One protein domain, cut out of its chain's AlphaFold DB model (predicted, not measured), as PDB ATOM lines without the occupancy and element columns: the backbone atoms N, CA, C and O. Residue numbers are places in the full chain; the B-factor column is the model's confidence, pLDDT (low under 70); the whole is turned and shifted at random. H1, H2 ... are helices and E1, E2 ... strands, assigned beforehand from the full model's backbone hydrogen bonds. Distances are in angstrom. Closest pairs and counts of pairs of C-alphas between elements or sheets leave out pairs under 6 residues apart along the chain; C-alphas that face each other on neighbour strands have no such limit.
ATOM      1  N   PRO A   6     -57.154  20.031  22.695       82.12
ATOM      2  CA  PRO A   6     -57.557  19.804  24.089       82.12
ATOM      3  C   PRO A   6     -56.695  18.811  24.877       82.12
ATOM      4  O   PRO A   6     -56.533  18.955  26.081       82.12
ATOM      5  N   TRP A   7     -56.154  17.778  24.235       82.06
ATOM      6  CA  TRP A   7     -55.260  16.829  24.909       82.06
ATOM      7  C   TRP A   7     -53.892  17.448  25.173       82.06
ATOM      8  O   TRP A   7     -53.327  17.226  26.240       82.06
ATOM      9  N   ILE A   8     -53.384  18.224  24.214       83.75
ATOM     10  CA  ILE A   8     -52.089  18.882  24.359       83.75
ATOM     11  C   ILE A   8     -52.191  19.963  25.452       83.75
ATOM     12  O   ILE A   8     -51.415  19.963  26.398       83.75
ATOM     13  N   ALA A   9     -53.238  20.787  25.421       84.00
ATOM     14  CA  ALA A   9     -53.471  21.835  26.415       84.00
ATOM     15  C   ALA A   9     -53.639  21.320  27.859       84.00
ATOM     16  O   ALA A   9     -53.374  22.045  28.809       84.00
ATOM     17  N   ARG A  10     -54.061  20.062  28.058       83.06
ATOM     18  CA  ARG A  10     -54.232  19.473  29.401       83.06
ATOM     19  C   ARG A  10     -52.930  19.072  30.085       83.06
ATOM     20  O   ARG A  10     -52.946  18.809  31.285       83.06
ATOM     21  N   ARG A  11     -51.842  18.915  29.332       82.12
ATOM     22  CA  ARG A  11     -50.584  18.368  29.856       82.12
ATOM     23  C   ARG A  11     -49.360  19.198  29.492       82.12
ATOM     24  O   ARG A  11     -48.365  19.105  30.201       82.12
ATOM     25  N   TRP A  12     -49.431  20.010  28.447       86.88
ATOM     26  CA  TRP A  12     -48.321  20.828  27.990       86.88
ATOM     27  C   TRP A  12     -48.716  22.304  27.919       86.88
ATOM     28  O   TRP A  12     -49.846  22.633  27.565       86.88
ATOM     29  N   CYS A  13     -47.765  23.175  28.241       87.69
ATOM     30  CA  CYS A  13     -47.789  24.605  27.961       87.69
ATOM     31  C   CYS A  13     -46.741  24.929  26.891       87.69
ATOM     32  O   CYS A  13     -45.930  24.077  26.523       87.69
ATOM     33  N   ILE A  14     -46.781  26.143  26.360       87.81
ATOM     34  CA  ILE A  14     -45.781  26.634  25.416       87.81
ATOM     35  C   ILE A  14     -44.783  27.494  26.162       87.81
ATOM     36  O   ILE A  14     -45.181  28.285  27.012       87.81
ATOM     37  N   VAL A  15     -43.508  27.338  25.818       85.50
ATOM     38  CA  VAL A  15     -42.466  28.289  26.180       85.50
ATOM     39  C   VAL A  15     -42.060  29.077  24.944       85.50
ATOM     40  O   VAL A  15     -41.710  28.503  23.907       85.50
ATOM     41  N   GLU A  16     -42.141  30.394  25.058       78.56
ATOM     42  CA  GLU A  16     -41.555  31.314  24.089       78.56
ATOM     43  C   GLU A  16     -40.062  31.448  24.417       78.56
ATOM     44  O   GLU A  16     -39.692  31.657  25.576       78.56
ATOM     45  N   GLN A  17     -39.194  31.241  23.424       69.38
ATOM     46  CA  GLN A  17     -37.763  31.495  23.597       69.38
ATOM     47  C   GLN A  17     -37.538  33.018  23.697       69.38
ATOM     48  O   GLN A  17     -38.232  33.801  23.056       69.38
ATOM     49  N   ASP A  18     -36.625  33.454  24.562       65.75
ATOM     50  CA  ASP A  18     -36.337  34.882  24.753       65.75
ATOM     51  C   ASP A  18     -35.496  35.432  23.586       65.75
ATOM     52  O   ASP A  18     -34.750  34.698  22.931       65.75
ATOM     53  N   GLU A  19     -35.656  36.724  23.307       62.84
ATOM     54  CA  GLU A  19     -35.272  37.418  22.073       62.84
ATOM     55  C   GLU A  19     -33.753  37.564  21.854       62.84
ATOM     56  O   GLU A  19     -33.186  38.653  21.948       62.84
ATOM     57  N   TRP A  29     -39.026  30.317  13.403       71.06
ATOM     58  CA  TRP A  29     -39.130  30.312  14.852       71.06
ATOM     59  C   TRP A  29     -40.249  29.382  15.323       71.06
ATOM     60  O   TRP A  29     -41.434  29.625  15.064       71.06
ATOM     61  N   HIS A  30     -39.869  28.319  16.024       81.81
ATOM     62  CA  HIS A  30     -40.803  27.327  16.518       81.81
ATOM     63  C   HIS A  30     -41.071  27.519  18.012       81.81
ATOM     64  O   HIS A  30     -40.172  27.700  18.824       81.81
ATOM     65  N   LEU A  31     -42.337  27.411  18.396       85.94
ATOM     66  CA  LEU A  31     -42.763  27.388  19.787       85.94
ATOM     67  C   LEU A  31     -42.559  25.990  20.367       85.94
ATOM     68  O   LEU A  31     -42.996  24.989  19.790       85.94
ATOM     69  N   HIS A  32     -41.931  25.904  21.532       89.56
ATOM     70  CA  HIS A  32     -41.629  24.622  22.152       89.56
ATOM     71  C   HIS A  32     -42.657  24.264  23.225       89.56
ATOM     72  O   HIS A  32     -43.155  25.125  23.949       89.56
ATOM     73  N   LEU A  33     -42.978  22.973  23.340       88.31
ATOM     74  CA  LEU A  33     -43.869  22.475  24.388       88.31
ATOM     75  C   LEU A  33     -43.076  22.154  25.653       88.31
ATOM     76  O   LEU A  33     -42.010  21.550  25.582       88.31
ATOM     77  N   VAL A  34     -43.636  22.475  26.811       86.88
ATOM     78  CA  VAL A  34     -43.117  22.118  28.134       86.88
ATOM     79  C   VAL A  34     -44.223  21.390  28.889       86.88
ATOM     80  O   VAL A  34     -45.399  21.705  28.742       86.88
ATOM     81  N   ASP A  35     -43.886  20.352  29.647       84.56
ATOM     82  CA  ASP A  35     -44.877  19.616  30.446       84.56
ATOM     83  C   ASP A  35     -45.307  20.468  31.644       84.56
ATOM     84  O   ASP A  35     -44.457  20.898  32.417       84.56
ATOM     85  N   ILE A  36     -46.615  20.651  31.832       75.06
ATOM     86  CA  ILE A  36     -47.201  21.409  32.950       75.06
ATOM     87  C   ILE A  36     -46.831  20.766  34.293       75.06
ATOM     88  O   ILE A  36     -46.679  21.449  35.303       75.06
ATOM     89  N   ASN A  37     -46.652  19.443  34.317       70.06
ATOM     90  CA  ASN A  37     -46.155  18.744  35.492       70.06
ATOM     91  C   ASN A  37     -44.624  18.774  35.451       70.06
ATOM     92  O   ASN A  37     -43.986  17.778  35.080       70.06
ATOM     93  N   LEU A  38     -44.020  19.909  35.816       62.75
ATOM     94  CA  LEU A  38     -42.594  19.961  36.140       62.75
ATOM     95  C   LEU A  38     -42.354  19.033  37.339       62.75
ATOM     96  O   LEU A  38     -42.544  19.403  38.494       62.75
ATOM     97  N   ARG A  39     -41.999  17.774  37.066       55.50
ATOM     98  CA  ARG A  39     -41.606  16.824  38.109       55.50
ATOM     99  C   ARG A  39     -40.310  17.342  38.732       55.50
ATOM    100  O   ARG A  39     -39.308  17.413  38.030       55.50
ATOM    101  N   LEU A  40     -40.357  17.670  40.021       53.03
ATOM    102  CA  LEU A  40     -39.232  18.213  40.794       53.03
ATOM    103  C   LEU A  40     -38.020  17.256  40.865       53.03
ATOM    104  O   LEU A  40     -36.909  17.709  41.102       53.03
ATOM    105  N   ASP A  41     -38.216  15.955  40.613       54.84
ATOM    106  CA  ASP A  41     -37.168  14.916  40.646       54.84
ATOM    107  C   ASP A  41     -36.345  14.762  39.352       54.84
ATOM    108  O   ASP A  41     -35.476  13.895  39.267       54.84
ATOM    109  N   VAL A  42     -36.625  15.542  38.303       56.59
ATOM    110  CA  VAL A  42     -35.870  15.495  37.039       56.59
ATOM    111  C   VAL A  42     -35.324  16.894  36.771       56.59
ATOM    112  O   VAL A  42     -36.106  17.835  36.899       56.59
ATOM    113  N   PRO A  43     -34.051  17.072  36.359       52.41
ATOM    114  CA  PRO A  43     -33.554  18.361  35.879       52.41
ATOM    115  C   PRO A  43     -34.287  18.717  34.575       52.41
ATOM    116  O   PRO A  43     -33.839  18.424  33.468       52.41
ATOM    117  N   ARG A  44     -35.500  19.257  34.723       59.03
ATOM    118  CA  ARG A  44     -36.499  19.498  33.674       59.03
ATOM    119  C   ARG A  44     -36.457  20.937  33.176       59.03
ATOM    120  O   ARG A  44     -37.465  21.470  32.730       59.03
ATOM    121  N   GLU A  45     -35.273  21.536  33.167       67.62
ATOM    122  CA  GLU A  45     -34.994  22.791  32.459       67.62
ATOM    123  C   GLU A  45     -34.876  22.550  30.945       67.62
ATOM    124  O   GLU A  45     -33.999  23.087  30.270       67.62
ATOM    125  N   ARG A  46     -35.739  21.680  30.401       78.25
ATOM    126  CA  ARG A  46     -35.763  21.316  28.989       78.25
ATOM    127  C   ARG A  46     -37.178  21.312  28.430       78.25
ATOM    128  O   ARG A  46     -38.132  20.918  29.102       78.25
ATOM    129  N   THR A  47     -37.292  21.705  27.171       84.94
ATOM    130  CA  THR A  47     -38.486  21.552  26.349       84.94
ATOM    131  C   THR A  47     -38.754  20.072  26.056       84.94
ATOM    132  O   THR A  47     -37.915  19.200  26.290       84.94
ATOM    133  N   LEU A  48     -39.932  19.756  25.520       85.88
ATOM    134  CA  LEU A  48     -40.328  18.391  25.179       85.88
ATOM    135  C   LEU A  48     -39.384  17.748  24.154       85.88
ATOM    136  O   LEU A  48     -39.146  16.546  24.239       85.88
ATOM    137  N   CYS A  49     -38.836  18.527  23.220       85.50
ATOM    138  CA  CYS A  49     -37.826  18.061  22.264       85.50
ATOM    139  C   CYS A  49     -36.401  18.014  22.838       85.50
ATOM    140  O   CYS A  49     -35.508  17.507  22.168       85.50
ATOM    141  N   GLY A  50     -36.192  18.461  24.079       81.19
ATOM    142  CA  GLY A  50     -34.919  18.338  24.789       81.19
ATOM    143  C   GLY A  50     -34.028  19.580  24.753       81.19
ATOM    144  O   GLY A  50     -32.953  19.539  25.364       81.19
ATOM    145  N   ASP A  51     -34.470  20.665  24.113       80.50
ATOM    146  CA  ASP A  51     -33.777  21.960  24.128       80.50
ATOM    147  C   ASP A  51     -33.827  22.587  25.512       80.50
ATOM    148  O   ASP A  51     -34.764  22.346  26.269       80.50
ATOM    149  N   LEU A  52     -32.827  23.390  25.857       79.88
ATOM    150  CA  LEU A  52     -32.791  24.076  27.145       79.88
ATOM    151  C   LEU A  52     -33.874  25.156  27.212       79.88
ATOM    152  O   LEU A  52     -34.161  25.828  26.219       79.88
ATOM    153  N   LEU A  53     -34.473  25.323  28.391       78.12
ATOM    154  CA  LEU A  53     -35.346  26.467  28.636       78.12
ATOM    155  C   LEU A  53     -34.516  27.760  28.628       78.12
ATOM    156  O   LEU A  53     -33.382  27.759  29.113       78.12
ATOM    157  N   PRO A  54     -35.065  28.870  28.106       75.12
ATOM    158  CA  PRO A  54     -34.410  30.165  28.220       75.12
ATOM    159  C   PRO A  54     -34.295  30.572  29.694       75.12
ATOM    160  O   PRO A  54     -35.090  30.146  30.532       75.12
ATOM    161  N   SER A  55     -33.354  31.467  30.003       75.69
ATOM    162  CA  SER A  55     -33.137  31.982  31.365       75.69
ATOM    163  C   SER A  55     -34.384  32.631  31.983       75.69
ATOM    164  O   SER A  55     -34.514  32.687  33.204       75.69
ATOM    165  N   LYS A  56     -35.301  33.138  31.147       74.44
ATOM    166  CA  LYS A  56     -36.602  33.690  31.544       74.44
ATOM    167  C   LYS A  56     -37.704  33.122  30.640       74.44
ATOM    168  O   LYS A  56     -38.034  33.738  29.633       74.44
ATOM    169  N   PRO A  57     -38.261  31.945  30.960       76.38
ATOM    170  CA  PRO A  57     -39.300  31.338  30.141       76.38
ATOM    171  C   PRO A  57     -40.638  32.056  30.333       76.38
ATOM    172  O   PRO A  57     -41.140  32.168  31.454       76.38
ATOM    173  N   ILE A  58     -41.229  32.510  29.229       82.06
ATOM    174  CA  ILE A  58     -42.610  33.000  29.191       82.06
ATOM    175  C   ILE A  58     -43.504  31.815  28.840       82.06
ATOM    176  O   ILE A  58     -43.330  31.187  27.793       82.06
ATOM    177  N   TYR A  59     -44.441  31.497  29.732       84.88
ATOM    178  CA  TYR A  59     -45.358  30.379  29.554       84.88
ATOM    179  C   TYR A  59     -46.710  30.847  29.024       84.88
ATOM    180  O   TYR A  59     -47.370  31.678  29.645       84.88
ATOM    181  N   SER A  60     -47.143  30.236  27.925       84.44
ATOM    182  CA  SER A  60     -48.407  30.528  27.245       84.44
ATOM    183  C   SER A  60     -49.267  29.262  27.126       84.44
ATOM    184  O   SER A  60     -48.765  28.135  27.042       84.44
ATOM    185  N   GLU A  61     -50.593  29.420  27.126       86.12
ATOM    186  CA  GLU A  61     -51.525  28.299  26.960       86.12
ATOM    187  C   GLU A  61     -51.544  27.771  25.522       86.12
ATOM    188  O   GLU A  61     -51.477  28.533  24.556       86.12
ATOM    189  N   VAL A  62     -51.719  26.456  25.361       86.69
ATOM    190  CA  VAL A  62     -51.831  25.829  24.037       86.69
ATOM    191  C   VAL A  62     -53.195  26.145  23.418       86.69
ATOM    192  O   VAL A  62     -54.228  25.632  23.848       86.69
ATOM    193  N   SER A  63     -53.198  26.932  22.342       85.88
ATOM    194  CA  SER A  63     -54.399  27.275  21.574       85.88
ATOM    195  C   SER A  63     -54.337  26.727  20.146       85.88
ATOM    196  O   SER A  63     -53.273  26.425  19.617       85.88
ATOM    197  N   ARG A  64     -55.482  26.618  19.461       83.56
ATOM    198  CA  ARG A  64     -55.510  26.133  18.065       83.56
ATOM    199  C   ARG A  64     -54.735  27.045  17.106       83.56
ATOM    200  O   ARG A  64     -54.188  26.549  16.130       83.56
ATOM    201  N   LYS A  65     -54.694  28.353  17.385       84.94
ATOM    202  CA  LYS A  65     -54.057  29.361  16.522       84.94
ATOM    203  C   LYS A  65     -52.537  29.201  16.458       84.94
ATOM    204  O   LYS A  65     -51.956  29.446  15.413       84.94
ATOM    205  N   ILE A  66     -51.921  28.768  17.554       84.38
ATOM    206  CA  ILE A  66     -50.460  28.663  17.683       84.38
ATOM    207  C   ILE A  66     -49.925  27.270  17.343       84.38
ATOM    208  O   ILE A  66     -48.722  27.099  17.203       84.38
ATOM    209  N   MET A  67     -50.802  26.278  17.137       83.38
ATOM    210  CA  MET A  67     -50.411  24.904  16.793       83.38
ATOM    211  C   MET A  67     -49.555  24.796  15.530       83.38
ATOM    212  O   MET A  67     -48.735  23.888  15.444       83.38
ATOM    213  N   SER A  68     -49.751  25.681  14.549       83.19
ATOM    214  CA  SER A  68     -48.955  25.699  13.315       83.19
ATOM    215  C   SER A  68     -47.528  26.200  13.526       83.19
ATOM    216  O   SER A  68     -46.670  25.897  12.710       83.19
ATOM    217  N   ALA A  69     -47.289  26.960  14.597       84.94
ATOM    218  CA  ALA A  69     -45.977  27.484  14.962       84.94
ATOM    219  C   ALA A  69     -45.244  26.577  15.964       84.94
ATOM    220  O   ALA A  69     -44.109  26.861  16.320       84.94
ATOM    221  N   VAL A  70     -45.869  25.500  16.452       87.31
ATOM    222  CA  VAL A  70     -45.219  24.578  17.392       87.31
ATOM    223  C   VAL A  70     -44.148  23.763  16.672       87.31
ATOM    224  O   VAL A  70     -44.374  23.261  15.572       87.31
ATOM    225  N   CYS A  71     -43.013  23.568  17.340       87.81
ATOM    226  CA  CYS A  71     -41.907  22.742  16.873       87.81
ATOM    227  C   CYS A  71     -42.399  21.364  16.381       87.81
ATOM    228  O   CYS A  71     -43.072  20.643  17.136       87.81
ATOM    229  N   PRO A  72     -42.047  20.945  15.150       86.44
ATOM    230  CA  PRO A  72     -42.508  19.679  14.588       86.44
ATOM    231  C   PRO A  72     -42.059  18.475  15.426       86.44
ATOM    232  O   PRO A  72     -42.834  17.532  15.588       86.44
ATOM    233  N   ALA A  73     -40.870  18.530  16.037       88.69
ATOM    234  CA  ALA A  73     -40.391  17.488  16.946       88.69
ATOM    235  C   ALA A  73     -41.275  17.375  18.203       88.69
ATOM    236  O   ALA A  73     -41.660  16.276  18.604       88.69
ATOM    237  N   CYS A  74     -41.688  18.505  18.788       88.19
ATOM    238  CA  CYS A  74     -42.632  18.511  19.910       88.19
ATOM    239  C   CYS A  74     -43.989  17.896  19.513       88.19
ATOM    240  O   CYS A  74     -44.568  17.103  20.261       88.19
ATOM    241  N   LEU A  75     -44.498  18.212  18.318       88.25
ATOM    242  CA  LEU A  75     -45.751  17.639  17.812       88.25
ATOM    243  C   LEU A  75     -45.655  16.127  17.555       88.25
ATOM    244  O   LEU A  75     -46.598  15.388  17.856       88.25
ATOM    245  N   GLN A  76     -44.524  15.646  17.039       88.50
ATOM    246  CA  GLN A  76     -44.277  14.215  16.857       88.50
ATOM    247  C   GLN A  76     -44.251  13.486  18.204       88.50
ATOM    248  O   GLN A  76     -45.029  12.552  18.408       88.50
ATOM    249  N   LEU A  77     -43.478  13.985  19.172       87.44
ATOM    250  CA  LEU A  77     -43.367  13.383  20.504       87.44
ATOM    251  C   LEU A  77     -44.709  13.344  21.248       87.44
ATOM    252  O   LEU A  77     -45.055  12.330  21.851       87.44
ATOM    253  N   THR A  78     -45.520  14.406  21.182       86.56
ATOM    254  CA  THR A  78     -46.874  14.372  21.778       86.56
ATOM    255  C   THR A  78     -47.778  13.321  21.133       86.56
ATOM    256  O   THR A  78     -48.607  12.714  21.821       86.56
ATOM    257  N   THR A  79     -47.623  13.089  19.829       84.94
ATOM    258  CA  THR A  79     -48.372  12.065  19.094       84.94
ATOM    259  C   THR A  79     -47.936  10.665  19.528       84.94
ATOM    260  O   THR A  79     -48.788   9.831  19.833       84.94
ATOM    261  N   GLU A  80     -46.633  10.425  19.660       84.88
ATOM    262  CA  GLU A  80     -46.085   9.160  20.161       84.88
ATOM    263  C   GLU A  80     -46.515   8.865  21.602       84.88
ATOM    264  O   GLU A  80     -46.962   7.758  21.909       84.88
ATOM    265  N   LEU A  81     -46.449   9.865  22.487       82.19
ATOM    266  CA  LEU A  81     -46.879   9.736  23.883       82.19
ATOM    267  C   LEU A  81     -48.375   9.442  24.004       82.19
ATOM    268  O   LEU A  81     -48.787   8.723  24.913       82.19
ATOM    269  N   ARG A  82     -49.191   9.960  23.082       77.88
ATOM    270  CA  ARG A  82     -50.610   9.608  23.013       77.88
ATOM    271  C   ARG A  82     -50.801   8.142  22.627       77.88
ATOM    272  O   ARG A  82     -51.606   7.468  23.256       77.88
ATOM    273  N   VAL A  83     -50.087   7.655  21.611       72.50
ATOM    274  CA  VAL A  83     -50.188   6.253  21.159       72.50
ATOM    275  C   VAL A  83     -49.727   5.289  22.256       72.50
ATOM    276  O   VAL A  83     -50.323   4.233  22.444       72.50
ATOM    277  N   ARG A  84     -48.696   5.671  23.019       66.00
ATOM    278  CA  ARG A  84     -48.141   4.871  24.118       66.00
ATOM    279  C   ARG A  84     -48.953   4.899  25.407       66.00
ATOM    280  O   ARG A  84     -48.588   4.179  26.330       66.00
ATOM    281  N   GLN A  85     -50.008   5.702  25.517       59.38
ATOM    282  CA  GLN A  85     -50.879   5.643  26.682       59.38
ATOM    283  C   GLN A  85     -51.898   4.515  26.462       59.38
ATOM    284  O   GLN A  85     -52.882   4.735  25.751       59.38
TER     285      GLN A  85
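AT A GLANCE: This is residues 6 to 19 and 29 to 85 of the 112 residues of an uncharacterized protein of marine sediment metagenome (UniProt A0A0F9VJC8). Little regular structure: a small antiparallel sheet, order E2, E1, E3, sits among long loops, with helix H2 grazing it at E2 and short H1 near the beginning. The 71 printed residues run H1, E1, E2, E3, H2, mixed in class, with 28 in named elements. The whole is compact, radius of gyration of the C-alphas 11.5 A, spanning 32 by 31 by 18 A.

IN THESE COORDINATES: E1 is residues 12 to 16, 13.1 A long, from C-alpha 12 at (-48.321, 20.828, 27.990); E2 is 32 to 35, E3 58 to 60, H1 6 to 9. H2, residues 72 to 83, spans 16.8 A to C-alpha 83 at (-50.188, 6.253, 21.159).

HOW THE PARTS SIT: N 13 and O 34 of E1 and E2 are 2.8 A apart; N 14 and O 60 of E1 and E3, 2.9 A. H2 only grazes the sheet, with residues 72 to 78; C-alphas 33 and 74, the closest of E2 and H2, are 6.1 A apart. H1 and H2 are close but not clearly touching, closest C-alphas 8 and 78, 7.4 A. Every O i to N i+4 pair of H2 is within hydrogen-bond range; H1 is too short for one.

THE WHOLE: Residues 20 to 28 are not printed, a 10.8 A gap between C-alphas 19 and 29. The links E2 to E3 and E3 to H2 are long. The pLDDT is under 70 at residues 17 to 19, 38 to 45 and 84 to 85.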